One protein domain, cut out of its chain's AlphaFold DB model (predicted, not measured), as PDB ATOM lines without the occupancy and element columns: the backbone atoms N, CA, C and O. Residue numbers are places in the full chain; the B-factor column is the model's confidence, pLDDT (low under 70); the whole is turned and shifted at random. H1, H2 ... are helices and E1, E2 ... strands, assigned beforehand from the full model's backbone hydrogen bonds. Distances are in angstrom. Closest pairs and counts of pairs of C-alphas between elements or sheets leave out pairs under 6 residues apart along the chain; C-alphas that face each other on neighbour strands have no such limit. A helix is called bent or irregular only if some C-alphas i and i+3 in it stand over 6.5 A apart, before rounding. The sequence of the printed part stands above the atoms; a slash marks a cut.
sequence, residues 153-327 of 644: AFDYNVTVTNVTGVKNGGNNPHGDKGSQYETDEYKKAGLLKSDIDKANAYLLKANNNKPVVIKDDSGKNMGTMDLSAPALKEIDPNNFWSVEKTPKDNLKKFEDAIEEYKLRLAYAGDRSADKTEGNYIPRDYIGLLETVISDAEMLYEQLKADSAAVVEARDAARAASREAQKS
ATOM      1  N   ALA A 153     175.149 188.336 215.479       78.75
ATOM      2  CA  ALA A 153     175.154 186.883 215.482       78.75
ATOM      3  C   ALA A 153     175.999 186.315 216.631       78.75
ATOM      4  O   ALA A 153     175.619 185.314 217.246       78.75
ATOM      5  N   PHE A 154     177.120 186.968 216.947       78.50
ATOM      6  CA  PHE A 154     177.938 186.639 218.106       78.50
ATOM      7  C   PHE A 154     177.178 186.879 219.416       78.50
ATOM      8  O   PHE A 154     177.096 185.954 220.223       78.50
ATOM      9  N   ASP A 155     176.562 188.053 219.594       78.62
ATOM     10  CA  ASP A 155     175.758 188.389 220.780       78.62
ATOM     11  C   ASP A 155     174.648 187.349 221.021       78.62
ATOM     12  O   ASP A 155     174.526 186.788 222.112       78.62
ATOM     13  N   TYR A 156     173.905 186.993 219.966       89.12
ATOM     14  CA  TYR A 156     172.887 185.942 220.023       89.12
ATOM     15  C   TYR A 156     173.463 184.597 220.496       89.12
ATOM     16  O   TYR A 156     172.887 183.931 221.362       89.12
ATOM     17  N   ASN A 157     174.606 184.178 219.941       84.56
ATOM     18  CA  ASN A 157     175.239 182.912 220.309       84.56
ATOM     19  C   ASN A 157     175.759 182.931 221.751       84.56
ATOM     20  O   ASN A 157     175.619 181.927 222.447       84.56
ATOM     21  N   VAL A 158     176.259 184.069 222.237       81.44
ATOM     22  CA  VAL A 158     176.628 184.252 223.648       81.44
ATOM     23  C   VAL A 158     175.416 184.053 224.556       81.44
ATOM     24  O   VAL A 158     175.516 183.336 225.553       81.44
ATOM     25  N   THR A 159     174.254 184.603 224.204       86.94
ATOM     26  CA  THR A 159     173.017 184.383 224.968       86.94
ATOM     27  C   THR A 159     172.600 182.911 224.962       86.94
ATOM     28  O   THR A 159     172.256 182.368 226.012       86.94
ATOM     29  N   VAL A 160     172.717 182.212 223.827       89.06
ATOM     30  CA  VAL A 160     172.495 180.756 223.763       89.06
ATOM     31  C   VAL A 160     173.456 180.006 224.692       89.06
ATOM     32  O   VAL A 160     173.012 179.170 225.482       89.06
ATOM     33  N   THR A 161     174.752 180.329 224.671       84.81
ATOM     34  CA  THR A 161     175.755 179.728 225.563       84.81
ATOM     35  C   THR A 161     175.461 180.021 227.039       84.81
ATOM     36  O   THR A 161     175.608 179.134 227.880       84.81
ATOM     37  N   ASN A 162     174.982 181.221 227.378       85.12
ATOM     38  CA  ASN A 162     174.579 181.569 228.745       85.12
ATOM     39  C   ASN A 162     173.400 180.718 229.240       85.12
ATOM     40  O   ASN A 162     173.276 180.482 230.440       85.12
ATOM     41  N   VAL A 163     172.561 180.211 228.335       89.38
ATOM     42  CA  VAL A 163     171.451 179.314 228.675       89.38
ATOM     43  C   VAL A 163     171.913 177.860 228.782       89.38
ATOM     44  O   VAL A 163     171.591 177.180 229.757       89.38
ATOM     45  N   THR A 164     172.654 177.362 227.787       86.25
ATOM     46  CA  THR A 164     172.921 175.918 227.632       86.25
ATOM     47  C   THR A 164     174.305 175.457 228.075       86.25
ATOM     48  O   THR A 164     174.530 174.252 228.179       86.25
ATOM     49  N   GLY A 165     175.230 176.391 228.287       77.00
ATOM     50  CA  GLY A 165     176.653 176.120 228.464       77.00
ATOM     51  C   GLY A 165     177.414 175.971 227.155       77.00
ATOM     52  O   GLY A 165     176.828 175.882 226.073       77.00
ATOM     53  N   VAL A 166     178.743 175.946 227.269       64.88
ATOM     54  CA  VAL A 166     179.659 175.775 226.135       64.88
ATOM     55  C   VAL A 166     179.600 174.321 225.666       64.88
ATOM     56  O   VAL A 166     179.811 173.389 226.445       64.88
ATOM     57  N   LYS A 167     179.365 174.095 224.371       56.62
ATOM     58  CA  LYS A 167     179.577 172.767 223.777       56.62
ATOM     59  C   LYS A 167     181.071 172.448 223.783       56.62
ATOM     60  O   LYS A 167     181.873 173.250 223.313       56.62
ATOM     61  N   ASN A 168     181.452 171.261 224.260       44.22
ATOM     62  CA  ASN A 168     182.832 170.777 224.141       44.22
ATOM     63  C   ASN A 168     183.306 170.877 222.675       44.22
ATOM     64  O   ASN A 168     182.792 170.157 221.821       44.22
ATOM     65  N   GLY A 169     184.286 171.750 222.405       42.53
ATOM     66  CA  GLY A 169     184.926 171.903 221.091       42.53
ATOM     67  C   GLY A 169     184.320 172.933 220.126       42.53
ATOM     68  O   GLY A 169     184.521 172.786 218.924       42.53
ATOM     69  N   GLY A 170     183.586 173.949 220.595       38.47
ATOM     70  CA  GLY A 170     183.116 175.043 219.728       38.47
ATOM     71  C   GLY A 170     184.267 175.902 219.182       38.47
ATOM     72  O   GLY A 170     185.043 176.458 219.959       38.47
ATOM     73  N   ASN A 171     184.381 176.018 217.855       37.88
ATOM     74  CA  ASN A 171     185.287 176.974 217.211       37.88
ATOM     75  C   ASN A 171     184.704 178.394 217.320       37.88
ATOM     76  O   ASN A 171     183.497 178.573 217.161       37.88
ATOM     77  N   ASN A 172     185.550 179.407 217.532       43.16
ATOM     78  CA  ASN A 172     185.146 180.786 217.256       43.16
ATOM     79  C   ASN A 172     185.024 181.002 215.721       43.16
ATOM     80  O   ASN A 172     185.567 180.204 214.948       43.16
ATOM     81  N   PRO A 173     184.374 182.085 215.257       36.53
ATOM     82  CA  PRO A 173     184.307 182.434 213.830       36.53
ATOM     83  C   PRO A 173     185.675 182.653 213.150       36.53
ATOM     84  O   PRO A 173     185.749 182.710 211.927       36.53
ATOM     85  N   HIS A 174     186.765 182.751 213.917       35.19
ATOM     86  CA  HIS A 174     188.136 182.940 213.434       35.19
ATOM     87  C   HIS A 174     188.974 181.649 213.391       35.19
ATOM     88  O   HIS A 174     190.162 181.707 213.093       35.19
ATOM     89  N   GLY A 175     188.385 180.475 213.652       33.34
ATOM     90  CA  GLY A 175     189.089 179.190 213.577       33.34
ATOM     91  C   GLY A 175     190.115 178.938 214.690       33.34
ATOM     92  O   GLY A 175     190.751 177.881 214.693       33.34
ATOM     93  N   ASP A 176     190.242 179.840 215.664       38.66
ATOM     94  CA  ASP A 176     191.093 179.614 216.826       38.66
ATOM     95  C   ASP A 176     190.376 178.682 217.806       38.66
ATOM     96  O   ASP A 176     189.325 178.997 218.377       38.66
ATOM     97  N   LYS A 177     190.964 177.500 218.012       34.72
ATOM     98  CA  LYS A 177     190.611 176.631 219.135       34.72
ATOM     99  C   LYS A 177     191.057 177.311 220.425       34.72
ATOM    100  O   LYS A 177     192.241 177.594 220.589       34.72
ATOM    101  N   GLY A 178     190.116 177.508 221.342       40.34
ATOM    102  CA  GLY A 178     190.376 178.107 222.646       40.34
ATOM    103  C   GLY A 178     190.042 179.591 222.665       40.34
ATOM    104  O   GLY A 178     190.915 180.448 222.780       40.34
ATOM    105  N   SER A 179     188.755 179.914 222.573       39.69
ATOM    106  CA  SER A 179     188.302 181.237 222.978       39.69
ATOM    107  C   SER A 179     188.390 181.354 224.506       39.69
ATOM    108  O   SER A 179     188.371 180.369 225.246       39.69
ATOM    109  N   GLN A 180     188.461 182.593 224.975       41.50
ATOM    110  CA  GLN A 180     188.473 183.096 226.355       41.50
ATOM    111  C   GLN A 180     187.450 182.465 227.347       41.50
ATOM    112  O   GLN A 180     187.411 182.837 228.516       41.50
ATOM    113  N   TYR A 181     186.630 181.510 226.901       41.94
ATOM    114  CA  TYR A 181     185.578 180.791 227.620       41.94
ATOM    115  C   TYR A 181     186.034 179.466 228.266       41.94
ATOM    116  O   TYR A 181     185.280 178.876 229.037       41.94
ATOM    117  N   GLU A 182     187.257 178.982 228.008       44.06
ATOM    118  CA  GLU A 182     187.734 177.705 228.574       44.06
ATOM    119  C   GLU A 182     188.218 177.780 230.038       44.06
ATOM    120  O   GLU A 182     188.376 176.735 230.682       44.06
ATOM    121  N   THR A 183     188.437 178.982 230.582       43.28
ATOM    122  CA  THR A 183     189.064 179.178 231.906       43.28
ATOM    123  C   THR A 183     188.086 179.450 233.056       43.28
ATOM    124  O   THR A 183     188.457 179.224 234.205       43.28
ATOM    125  N   ASP A 184     186.830 179.820 232.774       46.09
ATOM    126  CA  ASP A 184     185.796 180.078 233.792       46.09
ATOM    127  C   ASP A 184     184.834 178.881 233.929       46.09
ATOM    128  O   ASP A 184     184.047 178.582 233.027       46.09
ATOM    129  N   GLU A 185     184.847 178.211 235.085       47.78
ATOM    130  CA  GLU A 185     184.040 177.007 235.373       47.78
ATOM    131  C   GLU A 185     182.521 177.239 235.205       47.78
ATOM    132  O   GLU A 185     181.809 176.371 234.700       47.78
ATOM    133  N   TYR A 186     182.038 178.445 235.527       41.19
ATOM    134  CA  TYR A 186     180.637 178.856 235.355       41.19
ATOM    135  C   TYR A 186     180.240 179.084 233.887       41.19
ATOM    136  O   TYR A 186     179.108 178.795 233.503       41.19
ATOM    137  N   LYS A 187     181.168 179.543 233.033       48.50
ATOM    138  CA  LYS A 187     180.900 179.734 231.596       48.50
ATOM    139  C   LYS A 187     180.853 178.403 230.849       48.50
ATOM    140  O   LYS A 187     180.086 178.275 229.904       48.50
ATOM    141  N   LYS A 188     181.582 177.381 231.316       56.47
ATOM    142  CA  LYS A 188     181.502 176.014 230.767       56.47
ATOM    143  C   LYS A 188     180.114 175.388 230.918       56.47
ATOM    144  O   LYS A 188     179.663 174.722 229.991       56.47
ATOM    145  N   ALA A 189     179.440 175.604 232.049       60.16
ATOM    146  CA  ALA A 189     178.122 175.023 232.309       60.16
ATOM    147  C   ALA A 189     176.958 175.844 231.730       60.16
ATOM    148  O   ALA A 189     175.955 175.245 231.361       60.16
ATOM    149  N   GLY A 190     177.102 177.170 231.605       75.31
ATOM    150  CA  GLY A 190     176.008 178.101 231.285       75.31
ATOM    151  C   GLY A 190     175.316 178.587 232.560       75.31
ATOM    152  O   GLY A 190     175.166 177.814 233.507       75.31
ATOM    153  N   LEU A 191     174.905 179.859 232.602       84.75
ATOM    154  CA  LEU A 191     174.301 180.486 233.784       84.75
ATOM    155  C   LEU A 191     173.033 179.736 234.210       84.75
ATOM    156  O   LEU A 191     173.003 179.158 235.293       84.75
ATOM    157  N   LEU A 192     172.040 179.631 233.318       92.12
ATOM    158  CA  LEU A 192     170.769 178.979 233.658       92.12
ATOM    159  C   LEU A 192     170.960 177.503 234.019       92.12
ATOM    160  O   LEU A 192     170.375 176.990 234.973       92.12
ATOM    161  N   LYS A 193     171.796 176.799 233.252       90.62
ATOM    162  CA  LYS A 193     172.091 175.387 233.495       90.62
ATOM    163  C   LYS A 193     172.757 175.168 234.855       90.62
ATOM    164  O   LYS A 193     172.435 174.183 235.517       90.62
ATOM    165  N   SER A 194     173.634 176.074 235.285       89.06
ATOM    166  CA  SER A 194     174.257 176.035 236.611       89.06
ATOM    167  C   SER A 194     173.217 176.171 237.729       89.06
ATOM    168  O   SER A 194     173.247 175.397 238.690       89.06
ATOM    169  N   ASP A 195     172.266 177.100 237.606       92.31
ATOM    170  CA  ASP A 195     171.210 177.278 238.612       92.31
ATOM    171  C   ASP A 195     170.238 176.094 238.649       92.31
ATOM    172  O   ASP A 195     169.879 175.610 239.728       92.31
ATOM    173  N   ILE A 196     169.909 175.539 237.480       94.62
ATOM    174  CA  ILE A 196     169.156 174.287 237.349       94.62
ATOM    175  C   ILE A 196     169.882 173.129 238.042       94.62
ATOM    176  O   ILE A 196     169.276 172.402 238.831       94.62
ATOM    177  N   ASP A 197     171.181 172.960 237.797       92.12
ATOM    178  CA  ASP A 197     171.970 171.885 238.404       92.12
ATOM    179  C   ASP A 197     172.048 172.030 239.920       92.12
ATOM    180  O   ASP A 197     171.945 171.040 240.648       92.12
ATOM    181  N   LYS A 198     172.167 173.264 240.414       92.56
ATOM    182  CA  LYS A 198     172.134 173.567 241.843       92.56
ATOM    183  C   LYS A 198     170.779 173.216 242.461       92.56
ATOM    184  O   LYS A 198     170.755 172.579 243.517       92.56
ATOM    185  N   ALA A 199     169.671 173.581 241.814       94.19
ATOM    186  CA  ALA A 199     168.319 173.258 242.269       94.19
ATOM    187  C   ALA A 199     168.075 171.738 242.291       94.19
ATOM    188  O   ALA A 199     167.651 171.192 243.314       94.19
ATOM    189  N   ASN A 200     168.425 171.041 241.208       94.44
ATOM    190  CA  ASN A 200     168.298 169.588 241.097       94.44
ATOM    191  C   ASN A 200     169.173 168.857 242.126       94.44
ATOM    192  O   ASN A 200     168.704 167.952 242.814       94.44
ATOM    193  N   ALA A 201     170.437 169.262 242.291       93.62
ATOM    194  CA  ALA A 201     171.342 168.658 243.268       93.62
ATOM    195  C   ALA A 201     170.868 168.876 244.710       93.62
ATOM    196  O   ALA A 201     171.029 167.986 245.551       93.62
ATOM    197  N   TYR A 202     170.287 170.041 245.009       92.44
ATOM    198  CA  TYR A 202     169.687 170.320 246.310       92.44
ATOM    199  C   TYR A 202     168.499 169.391 246.585       92.44
ATOM    200  O   TYR A 202     168.468 168.722 247.622       92.44
ATOM    201  N   LEU A 203     167.572 169.285 245.629       90.50
ATOM    202  CA  LEU A 203     166.391 168.430 245.736       90.50
ATOM    203  C   LEU A 203     166.767 166.950 245.897       90.50
ATOM    204  O   LEU A 203     166.259 166.264 246.783       90.50
ATOM    205  N   LEU A 204     167.719 166.477 245.090       91.06
ATOM    206  CA  LEU A 204     168.207 165.103 245.120       91.06
ATOM    207  C   LEU A 204     168.825 164.750 246.482       91.06
ATOM    208  O   LEU A 204     168.502 163.708 247.058       91.06
ATOM    209  N   LYS A 205     169.674 165.630 247.032       89.31
ATOM    210  CA  LYS A 205     170.298 165.434 248.352       89.31
ATOM    211  C   LYS A 205     169.273 165.424 249.478       89.31
ATOM    212  O   LYS A 205     169.357 164.575 250.364       89.31
ATOM    213  N   ALA A 206     168.305 166.338 249.436       86.19
ATOM    214  CA  ALA A 206     167.254 166.415 250.445       86.19
ATOM    215  C   ALA A 206     166.362 165.164 250.466       86.19
ATOM    216  O   ALA A 206     165.750 164.860 251.488       86.19
ATOM    217  N   ASN A 207     166.332 164.412 249.364       86.56
ATOM    218  CA  ASN A 207     165.484 163.244 249.197       86.56
ATOM    219  C   ASN A 207     166.274 161.917 249.157       86.56
ATOM    220  O   ASN A 207     165.933 160.991 248.420       86.56
ATOM    221  N   ASN A 208     167.345 161.804 249.954       86.69
ATOM    222  CA  ASN A 208     168.189 160.601 250.063       86.69
ATOM    223  C   ASN A 208     168.732 160.098 248.711       86.69
ATOM    224  O   ASN A 208     168.785 158.892 248.459       86.69
ATOM    225  N   ASN A 209     169.127 161.024 247.836       86.88
ATOM    226  CA  ASN A 209     169.586 160.758 246.473       86.88
ATOM    227  C   ASN A 209     168.551 160.058 245.577       86.88
ATOM    228  O   ASN A 209     168.918 159.312 244.668       86.88
ATOM    229  N   LYS A 210     167.257 160.300 245.816       86.06
ATOM    230  CA  LYS A 210     166.165 159.844 244.951       86.06
ATOM    231  C   LYS A 210     165.448 161.042 244.324       86.06
ATOM    232  O   LYS A 210     165.175 162.006 245.037       86.06
ATOM    233  N   PRO A 211     165.104 160.997 243.027       85.94
ATOM    234  CA  PRO A 211     164.343 162.070 242.399       85.94
ATOM    235  C   PRO A 211     162.951 162.177 243.028       85.94
ATOM    236  O   PRO A 211     162.348 161.164 243.395       85.94
ATOM    237  N   VAL A 212     162.438 163.401 243.139       86.94
ATOM    238  CA  VAL A 212     161.051 163.632 243.559       86.94
ATOM    239  C   VAL A 212     160.143 163.392 242.359       86.94
ATOM    240  O   VAL A 212     160.341 163.969 241.294       86.94
ATOM    241  N   VAL A 213     159.155 162.520 242.524       87.88
ATOM    242  CA  VAL A 213     158.216 162.099 241.483       87.88
ATOM    243  C   VAL A 213     156.923 162.894 241.611       87.88
ATOM    244  O   VAL A 213     156.324 162.946 242.687       87.88
ATOM    245  N   ILE A 214     156.462 163.450 240.492       85.50
ATOM    246  CA  ILE A 214     155.139 164.060 240.368       85.50
ATOM    247  C   ILE A 214     154.110 162.952 240.202       85.50
ATOM    248  O   ILE A 214     154.250 162.092 239.325       85.50
ATOM    249  N   LYS A 215     153.069 162.980 241.030       83.44
ATOM    250  CA  LYS A 215     151.948 162.039 240.976       83.44
ATOM    251  C   LYS A 215     150.629 162.776 240.798       83.44
ATOM    252  O   LYS A 215     150.465 163.856 241.360       83.44
ATOM    253  N   ASP A 216     149.712 162.175 240.046       80.00
ATOM    254  CA  ASP A 216     148.319 162.628 239.997       80.00
ATOM    255  C   ASP A 216     147.533 162.205 241.252       80.00
ATOM    256  O   ASP A 216     148.033 161.467 242.110       80.00
ATOM    257  N   ASP A 217     146.270 162.629 241.335       76.94
ATOM    258  CA  ASP A 217     145.358 162.296 242.438       76.94
ATOM    259  C   ASP A 217     145.140 160.783 242.626       76.94
ATOM    260  O   ASP A 217     144.771 160.337 243.715       76.94
ATOM    261  N   SER A 218     145.383 159.977 241.585       79.12
ATOM    262  CA  SER A 218     145.300 158.511 241.636       79.12
ATOM    263  C   SER A 218     146.599 157.846 242.113       79.12
ATOM    264  O   SER A 218     146.640 156.630 242.307       79.12
ATOM    265  N   GLY A 219     147.659 158.631 242.328       76.00
ATOM    266  CA  GLY A 219     148.989 158.162 242.707       76.00
ATOM    267  C   GLY A 219     149.839 157.688 241.526       76.00
ATOM    268  O   GLY A 219     150.908 157.109 241.747       76.00
ATOM    269  N   LYS A 220     149.397 157.914 240.282       83.44
ATOM    270  CA  LYS A 220     150.134 157.549 239.069       83.44
ATOM    271  C   LYS A 220     151.275 158.534 238.833       83.44
ATOM    272  O   LYS A 220     151.080 159.744 238.869       83.44
ATOM    273  N   ASN A 221     152.459 158.006 238.526       84.31
ATOM    274  CA  ASN A 221     153.637 158.809 238.201       84.31
ATOM    275  C   ASN A 221     153.442 159.556 236.869       84.31
ATOM    276  O   ASN A 221     153.159 158.935 235.842       84.31
ATOM    277  N   MET A 222     153.645 160.870 236.894       82.81
ATOM    278  CA  MET A 222     153.535 161.777 235.747       82.81
ATOM    279  C   MET A 222     154.876 162.372 235.296       82.81
ATOM    280  O   MET A 222     154.952 162.948 234.217       82.81
ATOM    281  N   GLY A 223     155.934 162.227 236.094       85.88
ATOM    282  CA  GLY A 223     157.268 162.756 235.801       85.88
ATOM    283  C   GLY A 223     158.075 162.948 237.080       85.88
ATOM    284  O   GLY A 223     157.670 162.471 238.139       85.88
ATOM    285  N   THR A 224     159.195 163.663 236.998       87.88
ATOM    286  CA  THR A 224     159.988 164.079 238.170       87.88
ATOM    287  C   THR A 224     159.976 165.592 238.320       87.88
ATOM    288  O   THR A 224     159.609 166.282 237.382       87.88
ATOM    289  N   MET A 225     160.348 166.115 239.483       89.00
ATOM    290  CA  MET A 225     160.566 167.550 239.719       89.00
ATOM    291  C   MET A 225     161.903 168.061 239.155       89.00
ATOM    292  O   MET A 225     162.237 169.227 239.358       89.00
ATOM    293  N   ASP A 226     162.675 167.208 238.478       89.88
ATOM    294  CA  ASP A 226     163.958 167.607 237.909       89.88
ATOM    295  C   ASP A 226     163.739 168.578 236.748       89.88
ATOM    296  O   ASP A 226     162.862 168.385 235.904       89.88
ATOM    297  N   LEU A 227     164.564 169.616 236.706       93.94
ATOM    298  CA  LEU A 227     164.544 170.623 235.655       93.94
ATOM    299  C   LEU A 227     165.619 170.310 234.614       93.94
ATOM    300  O   LEU A 227     166.691 169.795 234.942       93.94
ATOM    301  N   SER A 228     165.380 170.689 233.364       92.25
ATOM    302  CA  SER A 228     166.388 170.633 232.304       92.25
ATOM    303  C   SER A 228     166.473 171.960 231.574       92.25
ATOM    304  O   SER A 228     165.436 172.541 231.260       92.25
ATOM    305  N   ALA A 229     167.689 172.413 231.259       90.94
ATOM    306  CA  ALA A 229     167.875 173.565 230.382       90.94
ATOM    307  C   ALA A 229     167.314 173.264 228.976       90.94
ATOM    308  O   ALA A 229     167.437 172.124 228.505       90.94
ATOM    309  N   PRO A 230     166.723 174.254 228.289       94.19
ATOM    310  CA  PRO A 230     166.205 174.059 226.941       94.19
ATOM    311  C   PRO A 230     167.338 173.715 225.965       94.19
ATOM    312  O   PRO A 230     168.427 174.280 226.015       94.19
ATOM    313  N   ALA A 231     167.078 172.803 225.026       90.38
ATOM    314  CA  ALA A 231     168.050 172.388 224.010       90.38
ATOM    315  C   ALA A 231     168.137 173.408 222.855       90.38
ATOM    316  O   ALA A 231     167.683 173.150 221.723       90.38
ATOM    317  N   LEU A 232     168.686 174.582 223.167       92.19
ATOM    318  CA  LEU A 232     168.912 175.667 222.217       92.19
ATOM    319  C   LEU A 232     170.094 175.357 221.290       92.19
ATOM    320  O   LEU A 232     170.984 174.563 221.603       92.19
ATOM    321  N   LYS A 233     170.072 175.962 220.103       89.44
ATOM    322  CA  LYS A 233     171.135 175.836 219.101       89.44
ATOM    323  C   LYS A 233     171.719 177.203 218.768       89.44
ATOM    324  O   LYS A 233     170.974 178.145 218.534       89.44
ATOM    325  N   GLU A 234     173.039 177.280 218.712       84.88
ATOM    326  CA  GLU A 234     173.738 178.417 218.117       84.88
ATOM    327  C   GLU A 234     173.375 178.537 216.633       84.88
ATOM    328  O   GLU A 234     173.088 177.531 215.970       84.88
ATOM    329  N   ILE A 235     173.376 179.768 216.129       80.75
ATOM    330  CA  ILE A 235     173.297 180.034 214.698       80.75
ATOM    331  C   ILE A 235     174.675 179.924 214.058       80.75
ATOM    332  O   ILE A 235     175.701 180.228 214.664       80.75
ATOM    333  N   ASP A 236     174.656 179.532 212.792       77.31
ATOM    334  CA  ASP A 236     175.784 179.646 211.882       77.31
ATOM    335  C   ASP A 236     175.532 180.895 211.021       77.31
ATOM    336  O   ASP A 236     174.587 180.877 210.221       77.31
ATOM    337  N   PRO A 237     176.306 181.982 211.201       68.12
ATOM    338  CA  PRO A 237     176.071 183.244 210.504       68.12
ATOM    339  C   PRO A 237     176.256 183.129 208.986       68.12
ATOM    340  O   PRO A 237     175.690 183.941 208.253       68.12
ATOM    341  N   ASN A 238     176.967 182.105 208.507       66.94
ATOM    342  CA  ASN A 238     177.193 181.866 207.083       66.94
ATOM    343  C   ASN A 238     176.078 181.028 206.440       66.94
ATOM    344  O   ASN A 238     176.006 180.907 205.218       66.94
ATOM    345  N   ASN A 239     175.174 180.458 207.241       72.88
ATOM    346  CA  ASN A 239     174.089 179.619 206.759       72.88
ATOM    347  C   ASN A 239     172.750 180.361 206.826       72.88
ATOM    348  O   ASN A 239     172.175 180.568 207.899       72.88
ATOM    349  N   PHE A 240     172.203 180.683 205.649       72.50
ATOM    350  CA  PHE A 240     170.910 181.359 205.494       72.50
ATOM    351  C   PHE A 240     169.804 180.729 206.352       72.50
ATOM    352  O   PHE A 240     169.089 181.427 207.078       72.50
ATOM    353  N   TRP A 241     169.665 179.403 206.274       79.50
ATOM    354  CA  TRP A 241     168.596 178.673 206.950       79.50
ATOM    355  C   TRP A 241     168.807 178.613 208.456       79.50
ATOM    356  O   TRP A 241     167.830 178.588 209.207       79.50
ATOM    357  N   SER A 242     170.066 178.630 208.897       79.88
ATOM    358  CA  SER A 242     170.400 178.674 210.316       79.88
ATOM    359  C   SER A 242     169.836 179.936 210.960       79.88
ATOM    360  O   SER A 242     169.087 179.837 211.931       79.88
ATOM    361  N   VAL A 243     170.080 181.107 210.372       76.31
ATOM    362  CA  VAL A 243     169.616 182.383 210.940       76.31
ATOM    363  C   VAL A 243     168.114 182.600 210.744       76.31
ATOM    364  O   VAL A 243     167.463 183.227 211.571       76.31
ATOM    365  N   GLU A 244     167.523 182.053 209.679       80.81
ATOM    366  CA  GLU A 244     166.086 182.209 209.417       80.81
ATOM    367  C   GLU A 244     165.194 181.371 210.345       80.81
ATOM    368  O   GLU A 244     164.077 181.784 210.689       80.81
ATOM    369  N   LYS A 245     165.662 180.180 210.735       89.81
ATOM    370  CA  LYS A 245     164.849 179.195 211.458       89.81
ATOM    371  C   LYS A 245     165.232 179.053 212.927       89.81
ATOM    372  O   LYS A 245     164.349 178.967 213.778       89.81
ATOM    373  N   THR A 246     166.526 179.033 213.234       90.94
ATOM    374  CA  THR A 246     167.014 178.697 214.580       90.94
ATOM    375  C   THR A 246     166.534 179.664 215.665       90.94
ATOM    376  O   THR A 246     166.111 179.158 216.702       90.94
ATOM    377  N   PRO A 247     166.499 180.999 215.464       94.25
ATOM    378  CA  PRO A 247     165.958 181.918 216.471       94.25
ATOM    379  C   PRO A 247     164.500 181.620 216.833       94.25
ATOM    380  O   PRO A 247     164.160 181.509 218.008       94.25
ATOM    381  N   LYS A 248     163.647 181.376 215.831       94.81
ATOM    382  CA  LYS A 248     162.227 181.039 216.034       94.81
ATOM    383  C   LYS A 248     162.067 179.719 216.793       94.81
ATOM    384  O   LYS A 248     161.297 179.642 217.750       94.81
ATOM    385  N   ASP A 249     162.821 178.696 216.391       96.44
ATOM    386  CA  ASP A 249     162.805 177.385 217.047       96.44
ATOM    387  C   ASP A 249     163.328 177.464 218.494       96.44
ATOM    388  O   ASP A 249     162.803 176.788 219.379       96.44
ATOM    389  N   ASN A 250     164.359 178.274 218.748       97.06
ATOM    390  CA  ASN A 250     164.933 178.456 220.078       97.06
ATOM    391  C   ASN A 250     163.986 179.204 221.017       97.06
ATOM    392  O   ASN A 250     163.800 178.748 222.141       97.06
ATOM    393  N   LEU A 251     163.368 180.299 220.561       98.00
ATOM    394  CA  LEU A 251     162.403 181.051 221.367       98.00
ATOM    395  C   LEU A 251     161.256 180.153 221.824       98.00
ATOM    396  O   LEU A 251     160.956 180.113 223.012       98.00
ATOM    397  N   LYS A 252     160.697 179.347 220.915       97.81
ATOM    398  CA  LYS A 252     159.635 178.401 221.266       97.81
ATOM    399  C   LYS A 252     160.077 177.387 222.327       97.81
ATOM    400  O   LYS A 252     159.396 177.204 223.325       97.81
ATOM    401  N   LYS A 253     161.238 176.751 222.141       97.62
ATOM    402  CA  LYS A 253     161.760 175.780 223.120       97.62
ATOM    403  C   LYS A 253     162.022 176.401 224.489       97.62
ATOM    404  O   LYS A 253     161.926 175.706 225.494       97.62
ATOM    405  N   PHE A 254     162.450 177.659 224.519       98.12
ATOM    406  CA  PHE A 254     162.747 178.340 225.770       98.12
ATOM    407  C   PHE A 254     161.456 178.741 226.493       98.12
ATOM    408  O   PHE A 254     161.346 178.532 227.698       98.12
ATOM    409  N   GLU A 255     160.449 179.211 225.755       98.06
ATOM    410  CA  GLU A 255     159.104 179.461 226.283       98.06
ATOM    411  C   GLU A 255     158.501 178.187 226.900       98.06
ATOM    412  O   GLU A 255     158.131 178.203 228.074       98.06
ATOM    413  N   ASP A 256     158.538 177.061 226.175       97.38
ATOM    414  CA  ASP A 256     158.067 175.756 226.666       97.38
ATOM    415  C   ASP A 256     158.782 175.342 227.978       97.38
ATOM    416  O   ASP A 256     158.161 174.815 228.905       97.38
ATOM    417  N   ALA A 257     160.091 175.604 228.095       97.25
ATOM    418  CA  ALA A 257     160.861 175.291 229.302       97.25
ATOM    419  C   ALA A 257     160.479 176.182 230.497       97.25
ATOM    420  O   ALA A 257     160.359 175.688 231.619       97.25
ATOM    421  N   ILE A 258     160.244 177.479 230.274       97.88
ATOM    422  CA  ILE A 258     159.780 178.401 231.323       97.88
ATOM    423  C   ILE A 258     158.400 177.977 231.837       97.88
ATOM    424  O   ILE A 258     158.163 177.987 233.050       97.88
ATOM    425  N   GLU A 259     157.493 177.580 230.941       97.31
ATOM    426  CA  GLU A 259     156.183 177.045 231.324       97.31
ATOM    427  C   GLU A 259     156.319 175.788 232.188       97.31
ATOM    428  O   GLU A 259     155.648 175.670 233.217       97.31
ATOM    429  N   GLU A 260     157.234 174.882 231.832       95.50
ATOM    430  CA  GLU A 260     157.516 173.694 232.632       95.50
ATOM    431  C   GLU A 260     158.029 174.061 234.033       95.50
ATOM    432  O   GLU A 260     157.549 173.505 235.024       95.50
ATOM    433  N   TYR A 261     158.949 175.022 234.153       96.62
ATOM    434  CA  TYR A 261     159.476 175.456 235.453       96.62
ATOM    435  C   TYR A 261     158.376 176.059 236.336       96.62
ATOM    436  O   TYR A 261     158.258 175.710 237.515       96.62
ATOM    437  N   LYS A 262     157.507 176.897 235.759       96.44
ATOM    438  CA  LYS A 262     156.336 177.456 236.450       96.44
ATOM    439  C   LYS A 262     155.350 176.370 236.870       96.44
ATOM    440  O   LYS A 262     154.797 176.441 237.967       96.44
ATOM    441  N   LEU A 263     155.167 175.338 236.047       93.25
ATOM    442  CA  LEU A 263     154.354 174.179 236.400       93.25
ATOM    443  C   LEU A 263     154.957 173.406 237.582       93.25
ATOM    444  O   LEU A 263     154.211 172.989 238.469       93.25
ATOM    445  N   ARG A 264     156.290 173.251 237.651       92.69
ATOM    446  CA  ARG A 264     156.959 172.650 238.823       92.69
ATOM    447  C   ARG A 264     156.728 173.480 240.082       92.69
ATOM    448  O   ARG A 264     156.440 172.910 241.131       92.69
ATOM    449  N   LEU A 265     156.790 174.808 239.976       93.94
ATOM    450  CA  LEU A 265     156.530 175.704 241.105       93.94
ATOM    451  C   LEU A 265     155.078 175.587 241.581       93.94
ATOM    452  O   LEU A 265     154.830 175.471 242.780       93.94
ATOM    453  N   ALA A 266     154.125 175.543 240.648       91.12
ATOM    454  CA  ALA A 266     152.716 175.332 240.961       91.12
ATOM    455  C   ALA A 266     152.480 173.978 241.648       91.12
ATOM    456  O   ALA A 266     151.795 173.926 242.670       91.12
ATOM    457  N   TYR A 267     153.089 172.897 241.142       88.81
ATOM    458  CA  TYR A 267     153.004 171.578 241.775       88.81
ATOM    459  C   TYR A 267     153.603 171.582 243.180       88.81
ATOM    460  O   TYR A 267     153.018 171.003 244.083       88.81
ATOM    461  N   ALA A 268     154.721 172.274 243.405       87.88
ATOM    462  CA  ALA A 268     155.326 172.362 244.733       87.88
ATOM    463  C   ALA A 268     154.410 173.025 245.785       87.88
ATOM    464  O   ALA A 268     154.564 172.770 246.978       87.88
ATOM    465  N   GLY A 269     153.445 173.842 245.350       84.38
ATOM    466  CA  GLY A 269     152.387 174.404 246.195       84.38
ATOM    467  C   GLY A 269     151.132 173.533 246.323       84.38
ATOM    468  O   GLY A 269     150.230 173.881 247.091       84.38
ATOM    469  N   ASP A 270     151.034 172.421 245.591       84.12
ATOM    470  CA  ASP A 270     149.864 171.549 245.630       84.12
ATOM    471  C   ASP A 270     149.788 170.773 246.953       84.12
ATOM    472  O   ASP A 270     150.772 170.236 247.466       84.12
ATOM    473  N   ARG A 271     148.575 170.645 247.502       74.38
ATOM    474  CA  ARG A 271     148.328 169.962 248.785       74.38
ATOM    475  C   ARG A 271     148.773 168.492 248.777       74.38
ATOM    476  O   ARG A 271     148.902 167.875 249.838       74.38
ATOM    477  N   SER A 272     148.919 167.892 247.598       72.56
ATOM    478  CA  SER A 272     149.321 166.505 247.398       72.56
ATOM    479  C   SER A 272     150.797 166.273 247.116       72.56
ATOM    480  O   SER A 272     151.217 165.116 247.175       72.56
ATOM    481  N   ALA A 273     151.571 167.330 246.883       73.06
ATOM    482  CA  ALA A 273     152.955 167.212 246.443       73.06
ATOM    483  C   ALA A 273     153.908 166.671 247.519       73.06
ATOM    484  O   ALA A 273     154.893 166.018 247.189       73.06
ATOM    485  N   ASP A 274     153.581 166.875 248.797       68.38
ATOM    486  CA  ASP A 274     154.416 166.490 249.933       68.38
ATOM    487  C   ASP A 274     153.682 165.539 250.900       68.38
ATOM    488  O   ASP A 274     153.033 165.961 251.860       68.38
ATOM    489  N   LYS A 275     153.696 164.234 250.599       66.06
ATOM    490  CA  LYS A 275     152.851 163.244 251.305       66.06
ATOM    491  C   LYS A 275     153.564 161.991 251.811       66.06
ATOM    492  O   LYS A 275     152.952 161.235 252.566       66.06
ATOM    493  N   THR A 276     154.805 161.713 251.404       67.00
ATOM    494  CA  THR A 276     155.456 160.421 251.700       67.00
ATOM    495  C   THR A 276     156.955 160.546 251.948       67.00
ATOM    496  O   THR A 276     157.643 161.290 251.254       67.00
ATOM    497  N   GLU A 277     157.472 159.744 252.882       66.06
ATOM    498  CA  GLU A 277     158.909 159.595 253.141       66.06
ATOM    499  C   GLU A 277     159.662 159.229 251.847       66.06
ATOM    500  O   GLU A 277     159.311 158.267 251.161       66.06
ATOM    501  N   GLY A 278     160.674 160.021 251.481       68.75
ATOM    502  CA  GLY A 278     161.412 159.849 250.224       68.75
ATOM    503  C   GLY A 278     160.740 160.450 248.979       68.75
ATOM    504  O   GLY A 278     161.146 160.115 247.865       68.75
ATOM    505  N   ASN A 279     159.732 161.315 249.143       78.00
ATOM    506  CA  ASN A 279     159.157 162.153 248.084       78.00
ATOM    507  C   ASN A 279     158.734 163.526 248.647       78.00
ATOM    508  O   ASN A 279     157.576 163.917 248.513       78.00
ATOM    509  N   TYR A 280     159.659 164.192 249.346       81.06
ATOM    510  CA  TYR A 280     159.443 165.466 250.049       81.06
ATOM    511  C   TYR A 280     160.050 166.633 249.255       81.06
ATOM    512  O   TYR A 280     161.177 166.518 248.768       81.06
ATOM    513  N   ILE A 281     159.337 167.763 249.153       86.94
ATOM    514  CA  ILE A 281     159.835 169.000 248.527       86.94
ATOM    515  C   ILE A 281     160.268 169.978 249.632       86.94
ATOM    516  O   ILE A 281     159.415 170.493 250.357       86.94
ATOM    517  N   PRO A 282     161.571 170.279 249.785       85.25
ATOM    518  CA  PRO A 282     162.027 171.171 250.843       85.25
ATOM    519  C   PRO A 282     161.662 172.630 250.600       85.25
ATOM    520  O   PRO A 282     161.716 173.119 249.476       85.25
ATOM    521  N   ARG A 283     161.409 173.371 251.683       84.38
ATOM    522  CA  ARG A 283     161.094 174.805 251.614       84.38
ATOM    523  C   ARG A 283     162.155 175.619 250.865       84.38
ATOM    524  O   ARG A 283     161.796 176.451 250.041       84.38
ATOM    525  N   ASP A 284     163.440 175.355 251.102       88.06
ATOM    526  CA  ASP A 284     164.521 176.118 250.456       88.06
ATOM    527  C   ASP A 284     164.686 175.777 248.962       88.06
ATOM    528  O   ASP A 284     165.309 176.541 248.229       88.06
ATOM    529  N   TYR A 285     164.092 174.674 248.476       90.62
ATOM    530  CA  TYR A 285     164.040 174.382 247.038       90.62
ATOM    531  C   TYR A 285     163.137 175.378 246.299       90.62
ATOM    532  O   TYR A 285     163.438 175.729 245.164       90.62
ATOM    533  N   ILE A 286     162.086 175.891 246.952       91.25
ATOM    534  CA  ILE A 286     161.174 176.875 246.352       91.25
ATOM    535  C   ILE A 286     161.935 178.136 245.936       91.25
ATOM    536  O   ILE A 286     161.814 178.557 244.793       91.25
ATOM    537  N   GLY A 287     162.794 178.672 246.809       93.56
ATOM    538  CA  GLY A 287     163.595 179.856 246.482       93.56
ATOM    539  C   GLY A 287     164.599 179.614 245.348       93.56
ATOM    540  O   GLY A 287     164.842 180.504 244.534       93.56
ATOM    541  N   LEU A 288     165.157 178.400 245.248       95.38
ATOM    542  CA  LEU A 288     166.024 178.024 244.122       95.38
ATOM    543  C   LEU A 288     165.232 177.934 242.811       95.38
ATOM    544  O   LEU A 288     165.707 178.406 241.785       95.38
ATOM    545  N   LEU A 289     164.023 177.372 242.846       95.06
ATOM    546  CA  LEU A 289     163.148 177.272 241.678       95.06
ATOM    547  C   LEU A 289     162.641 178.646 241.214       95.06
ATOM    548  O   LEU A 289     162.626 178.913 240.017       95.06
ATOM    549  N   GLU A 290     162.285 179.537 242.141       95.88
ATOM    550  CA  GLU A 290     161.946 180.936 241.841       95.88
ATOM    551  C   GLU A 290     163.126 181.678 241.193       95.88
ATOM    552  O   GLU A 290     162.925 182.428 240.240       95.88
ATOM    553  N   THR A 291     164.357 181.417 241.653       95.62
ATOM    554  CA  THR A 291     165.582 181.965 241.041       95.62
ATOM    555  C   THR A 291     165.749 181.460 239.606       95.62
ATOM    556  O   THR A 291     165.883 182.268 238.694       95.62
ATOM    557  N   VAL A 292     165.624 180.144 239.379       97.00
ATOM    558  CA  VAL A 292     165.689 179.550 238.030       97.00
ATOM    559  C   VAL A 292     164.646 180.162 237.093       97.00
ATOM    560  O   VAL A 292     164.964 180.460 235.947       97.00
ATOM    561  N   ILE A 293     163.408 180.365 237.560       97.62
ATOM    562  CA  ILE A 293     162.348 180.987 236.752       97.62
ATOM    563  C   ILE A 293     162.712 182.436 236.413       97.62
ATOM    564  O   ILE A 293     162.626 182.814 235.249       97.62
ATOM    565  N   SER A 294     163.154 183.220 237.400       97.06
ATOM    566  CA  SER A 294     163.557 184.616 237.198       97.06
ATOM    567  C   SER A 294     164.700 184.745 236.185       97.06
ATOM    568  O   SER A 294     164.635 185.572 235.275       97.06
ATOM    569  N   ASP A 295     165.736 183.915 236.307       95.25
ATOM    570  CA  ASP A 295     166.887 183.947 235.403       95.25
ATOM    571  C   ASP A 295     166.519 183.445 234.000       95.25
ATOM    572  O   ASP A 295     166.970 184.008 233.001       95.25
ATOM    573  N   ALA A 296     165.643 182.438 233.903       97.62
ATOM    574  CA  ALA A 296     165.118 181.966 232.626       97.62
ATOM    575  C   ALA A 296     164.302 183.048 231.904       97.62
ATOM    576  O   ALA A 296     164.504 183.255 230.711       97.62
ATOM    577  N   GLU A 297     163.419 183.763 232.608       97.81
ATOM    578  CA  GLU A 297     162.631 184.864 232.036       97.81
ATOM    579  C   GLU A 297     163.524 186.020 231.565       97.81
ATOM    580  O   GLU A 297     163.329 186.543 230.467       97.81
ATOM    581  N   MET A 298     164.546 186.380 232.349       96.69
ATOM    582  CA  MET A 298     165.526 187.399 231.962       96.69
ATOM    583  C   MET A 298     166.284 187.002 230.687       96.69
ATOM    584  O   MET A 298     166.375 187.789 229.743       96.69
ATOM    585  N   LEU A 299     166.811 185.775 230.641       96.19
ATOM    586  CA  LEU A 299     167.554 185.264 229.486       96.19
ATOM    587  C   LEU A 299     166.657 185.058 228.261       96.19
ATOM    588  O   LEU A 299     167.129 185.206 227.136       96.19
ATOM    589  N   TYR A 300     165.377 184.741 228.453       98.00
ATOM    590  CA  TYR A 300     164.402 184.647 227.369       98.00
ATOM    591  C   TYR A 300     164.156 186.005 226.711       98.00
ATOM    592  O   TYR A 300     164.211 186.105 225.484       98.00
ATOM    593  N   GLU A 301     163.945 187.063 227.500       98.00
ATOM    594  CA  GLU A 301     163.778 188.412 226.949       98.00
ATOM    595  C   GLU A 301     165.062 188.910 226.267       98.00
ATOM    596  O   GLU A 301     164.982 189.512 225.195       98.00
ATOM    597  N   GLN A 302     166.243 188.581 226.804       96.06
ATOM    598  CA  GLN A 302     167.514 188.852 226.122       96.06
ATOM    599  C   GLN A 302     167.612 188.092 224.790       96.06
ATOM    600  O   GLN A 302     167.879 188.701 223.758       96.06
ATOM    601  N   LEU A 303     167.314 186.787 224.772       96.75
ATOM    602  CA  LEU A 303     167.351 185.980 223.548       96.75
ATOM    603  C   LEU A 303     166.373 186.510 222.495       96.75
ATOM    604  O   LEU A 303     166.665 186.472 221.301       96.75
ATOM    605  N   LYS A 304     165.211 187.007 222.918       97.75
ATOM    606  CA  LYS A 304     164.211 187.628 222.046       97.75
ATOM    607  C   LYS A 304     164.709 188.947 221.460       97.75
ATOM    608  O   LYS A 304     164.529 189.164 220.260       97.75
ATOM    609  N   ALA A 305     165.358 189.786 222.266       97.88
ATOM    610  CA  ALA A 305     165.996 191.012 221.795       97.88
ATOM    611  C   ALA A 305     167.122 190.710 220.791       97.88
ATOM    612  O   ALA A 305     167.122 191.262 219.691       97.88
ATOM    613  N   ASP A 306     168.008 189.764 221.110       94.19
ATOM    614  CA  ASP A 306     169.115 189.362 220.234       94.19
ATOM    615  C   ASP A 306     168.609 188.706 218.942       94.19
ATOM    616  O   ASP A 306     169.141 188.956 217.862       94.19
ATOM    617  N   SER A 307     167.529 187.916 219.022       95.81
ATOM    618  CA  SER A 307     166.853 187.335 217.852       95.81
ATOM    619  C   SER A 307     166.335 188.412 216.902       95.81
ATOM    620  O   SER A 307     166.450 188.272 215.685       95.81
ATOM    621  N   ALA A 308     165.745 189.482 217.437       95.62
ATOM    622  CA  ALA A 308     165.274 190.593 216.622       95.62
ATOM    623  C   ALA A 308     166.453 191.368 216.011       95.62
ATOM    624  O   ALA A 308     166.453 191.624 214.807       95.62
ATOM    625  N   ALA A 309     167.481 191.658 216.815       94.25
ATOM    626  CA  ALA A 309     168.664 192.398 216.386       94.25
ATOM    627  C   ALA A 309     169.437 191.681 215.269       94.25
ATOM    628  O   ALA A 309     169.822 192.316 214.288       94.25
ATOM    629  N   VAL A 310     169.631 190.358 215.367       87.06
ATOM    630  CA  VAL A 310     170.332 189.596 214.321       87.06
ATOM    631  C   VAL A 310     169.537 189.553 213.013       87.06
ATOM    632  O   VAL A 310     170.126 189.663 211.938       87.06
ATOM    633  N   VAL A 311     168.203 189.446 213.075       87.06
ATOM    634  CA  VAL A 311     167.343 189.465 211.878       87.06
ATOM    635  C   VAL A 311     167.365 190.841 211.214       87.06
ATOM    636  O   VAL A 311     167.558 190.920 210.002       87.06
ATOM    637  N   GLU A 312     167.238 191.915 211.992       91.12
ATOM    638  CA  GLU A 312     167.310 193.291 211.488       91.12
ATOM    639  C   GLU A 312     168.676 193.585 210.851       91.12
ATOM    640  O   GLU A 312     168.741 194.052 209.711       91.12
ATOM    641  N   ALA A 313     169.771 193.248 211.541       80.62
ATOM    642  CA  ALA A 313     171.125 193.455 211.038       80.62
ATOM    643  C   ALA A 313     171.381 192.666 209.745       80.62
ATOM    644  O   ALA A 313     171.964 193.193 208.798       80.62
ATOM    645  N   ARG A 314     170.887 191.426 209.662       83.75
ATOM    646  CA  ARG A 314     170.972 190.596 208.455       83.75
ATOM    647  C   ARG A 314     170.200 191.198 207.287       83.75
ATOM    648  O   ARG A 314     170.689 191.206 206.158       83.75
ATOM    649  N   ASP A 315     168.982 191.668 207.528       81.19
ATOM    650  CA  ASP A 315     168.144 192.239 206.475       81.19
ATOM    651  C   ASP A 315     168.740 193.559 205.961       81.19
ATOM    652  O   ASP A 315     168.756 193.789 204.746       81.19
ATOM    653  N   ALA A 316     169.336 194.363 206.851       79.56
ATOM    654  CA  ALA A 316     170.130 195.535 206.493       79.56
ATOM    655  C   ALA A 316     171.382 195.166 205.674       79.56
ATOM    656  O   ALA A 316     171.609 195.759 204.619       79.56
ATOM    657  N   ALA A 317     172.149 194.151 206.088       74.88
ATOM    658  CA  ALA A 317     173.327 193.670 205.357       74.88
ATOM    659  C   ALA A 317     172.976 193.168 203.950       74.88
ATOM    660  O   ALA A 317     173.641 193.505 202.967       74.88
ATOM    661  N   ARG A 318     171.866 192.434 203.811       78.62
ATOM    662  CA  ARG A 318     171.349 191.985 202.510       78.62
ATOM    663  C   ARG A 318     170.882 193.145 201.640       78.62
ATOM    664  O   ARG A 318     171.114 193.125 200.435       78.62
ATOM    665  N   ALA A 319     170.207 194.137 202.218       75.38
ATOM    666  CA  ALA A 319     169.798 195.329 201.483       75.38
ATOM    667  C   ALA A 319     171.014 196.113 200.975       75.38
ATOM    668  O   ALA A 319     171.063 196.436 199.791       75.38
ATOM    669  N   ALA A 320     172.016 196.329 201.829       71.94
ATOM    670  CA  ALA A 320     173.262 196.983 201.450       71.94
ATOM    671  C   ALA A 320     174.015 196.200 200.362       71.94
ATOM    672  O   ALA A 320     174.461 196.792 199.384       71.94
ATOM    673  N   SER A 321     174.068 194.868 200.469       74.69
ATOM    674  CA  SER A 321     174.686 194.004 199.452       74.69
ATOM    675  C   SER A 321     173.985 194.108 198.101       74.69
ATOM    676  O   SER A 321     174.652 194.247 197.083       74.69
ATOM    677  N   ARG A 322     172.644 194.109 198.074       73.81
ATOM    678  CA  ARG A 322     171.882 194.301 196.831       73.81
ATOM    679  C   ARG A 322     172.139 195.663 196.197       73.81
ATOM    680  O   ARG A 322     172.161 195.758 194.977       73.81
ATOM    681  N   GLU A 323     172.305 196.717 196.995       74.50
ATOM    682  CA  GLU A 323     172.661 198.035 196.458       74.50
ATOM    683  C   GLU A 323     174.097 198.073 195.927       74.50
ATOM    684  O   GLU A 323     174.320 198.642 194.861       74.50
ATOM    685  N   ALA A 324     175.052 197.435 196.609       70.00
ATOM    686  CA  ALA A 324     176.428 197.306 196.131       70.00
ATOM    687  C   ALA A 324     176.509 196.503 194.823       70.00
ATOM    688  O   ALA A 324     177.193 196.912 193.893       70.00
ATOM    689  N   GLN A 325     175.725 195.428 194.697       68.62
ATOM    690  CA  GLN A 325     175.648 194.588 193.493       68.62
ATOM    691  C   GLN A 325     175.111 195.315 192.251       68.62
ATOM    692  O   GLN A 325     175.313 194.841 191.138       68.62
ATOM    693  N   LYS A 326     174.449 196.471 192.397       73.81
ATOM    694  CA  LYS A 326     174.036 197.297 191.247       73.81
ATOM    695  C   LYS A 326     175.196 198.061 190.606       73.81
ATOM    696  O   LYS A 326     174.979 198.740 189.606       73.81
ATOM    697  N   SER A 327     176.379 198.025 191.213       73.62
ATOM    698  CA  SER A 327     177.566 198.729 190.747       73.62
ATOM    699  C   SER A 327     178.792 197.835 190.861       73.62
ATOM    700  O   SER A 327     179.217 197.520 191.971       73.62
TER     701      SER A 327
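AT A GLANCE: This is residues 153 to 327 of the 644 residues of an uncharacterized protein of Corynebacterium aurimucosum (UniProt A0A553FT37). H4 and H5 form a long helical hairpin, and H1 and H3 follow each other end to end along H5; H1, H3 and H5 make a bundle of aligned helices. The strand hairpin of E1 and E2 lies at one end, and residues 315 to 327, of which 315 to 324 belong to H5, stick out at the other. The 175 printed residues, mostly helix by class, run H1 H2 H3 E1 E2 H4 H5, the sheet E1 - E2 being antiparallel. The whole is a loose rod, radius of gyration of the C-alphas 20.1 A, spanning 75 by 34 by 23 A.

IN THESE COORDINATES: H1, residues 153 to 164, begins with C-alpha 153 at (175.154, 186.883, 215.482). H2 is residues 185 to 189; H3, residues 191 to 206, measures 22.9 A. E1 is residues 213 to 215, E2 residues 221 to 224. H4, residues 240 to 268, measures 43.2 A and is irregular: C-alphas 244 and 247 are 7.1 A apart. H5, residues 283 to 324, measures 61.8 A and ends with C-alpha 324 at (176.428, 197.306, 196.131).

HOW THE PARTS SIT: H5 touches H1 with residues 296 to 310 alone, closest C-alphas Tyr 156 and Asp 306, 5.1 A. H5 touches H3 with residues 285 to 296 alone, closest C-alphas Ala 199 and Leu 288, 5.6 A. H1 and H3 touch only at their ends. H4 and H5 touch, opposite ways at a shallow tilt of 15 degrees, closest C-alphas Pro 247 and Ser 307, 5.7 A. H1 and H2 only just touch, with 3 pairs of C-alphas within 8 A. In the hairpin E1 and E2, N 214 and O 223 are 2.8 A apart, within hydrogen-bond range. Every O i to N i+4 pair is within range in H1 and H3, against 23 of 25 in H4, 36 of 38 in H5 and 0 of 1 in H2, where O i to N i+3 has 0 of 2.

THE WHOLE: The C-alphas farthest apart, Glu 277 and Ser 327, are 76.0 A apart. The printed part has no cut; the links H1 to H2, E2 to H4 and H4 to H5 are long. The pLDDT is under 70 at residues 166 to 189, 237 to 238, 274 to 278 and 325.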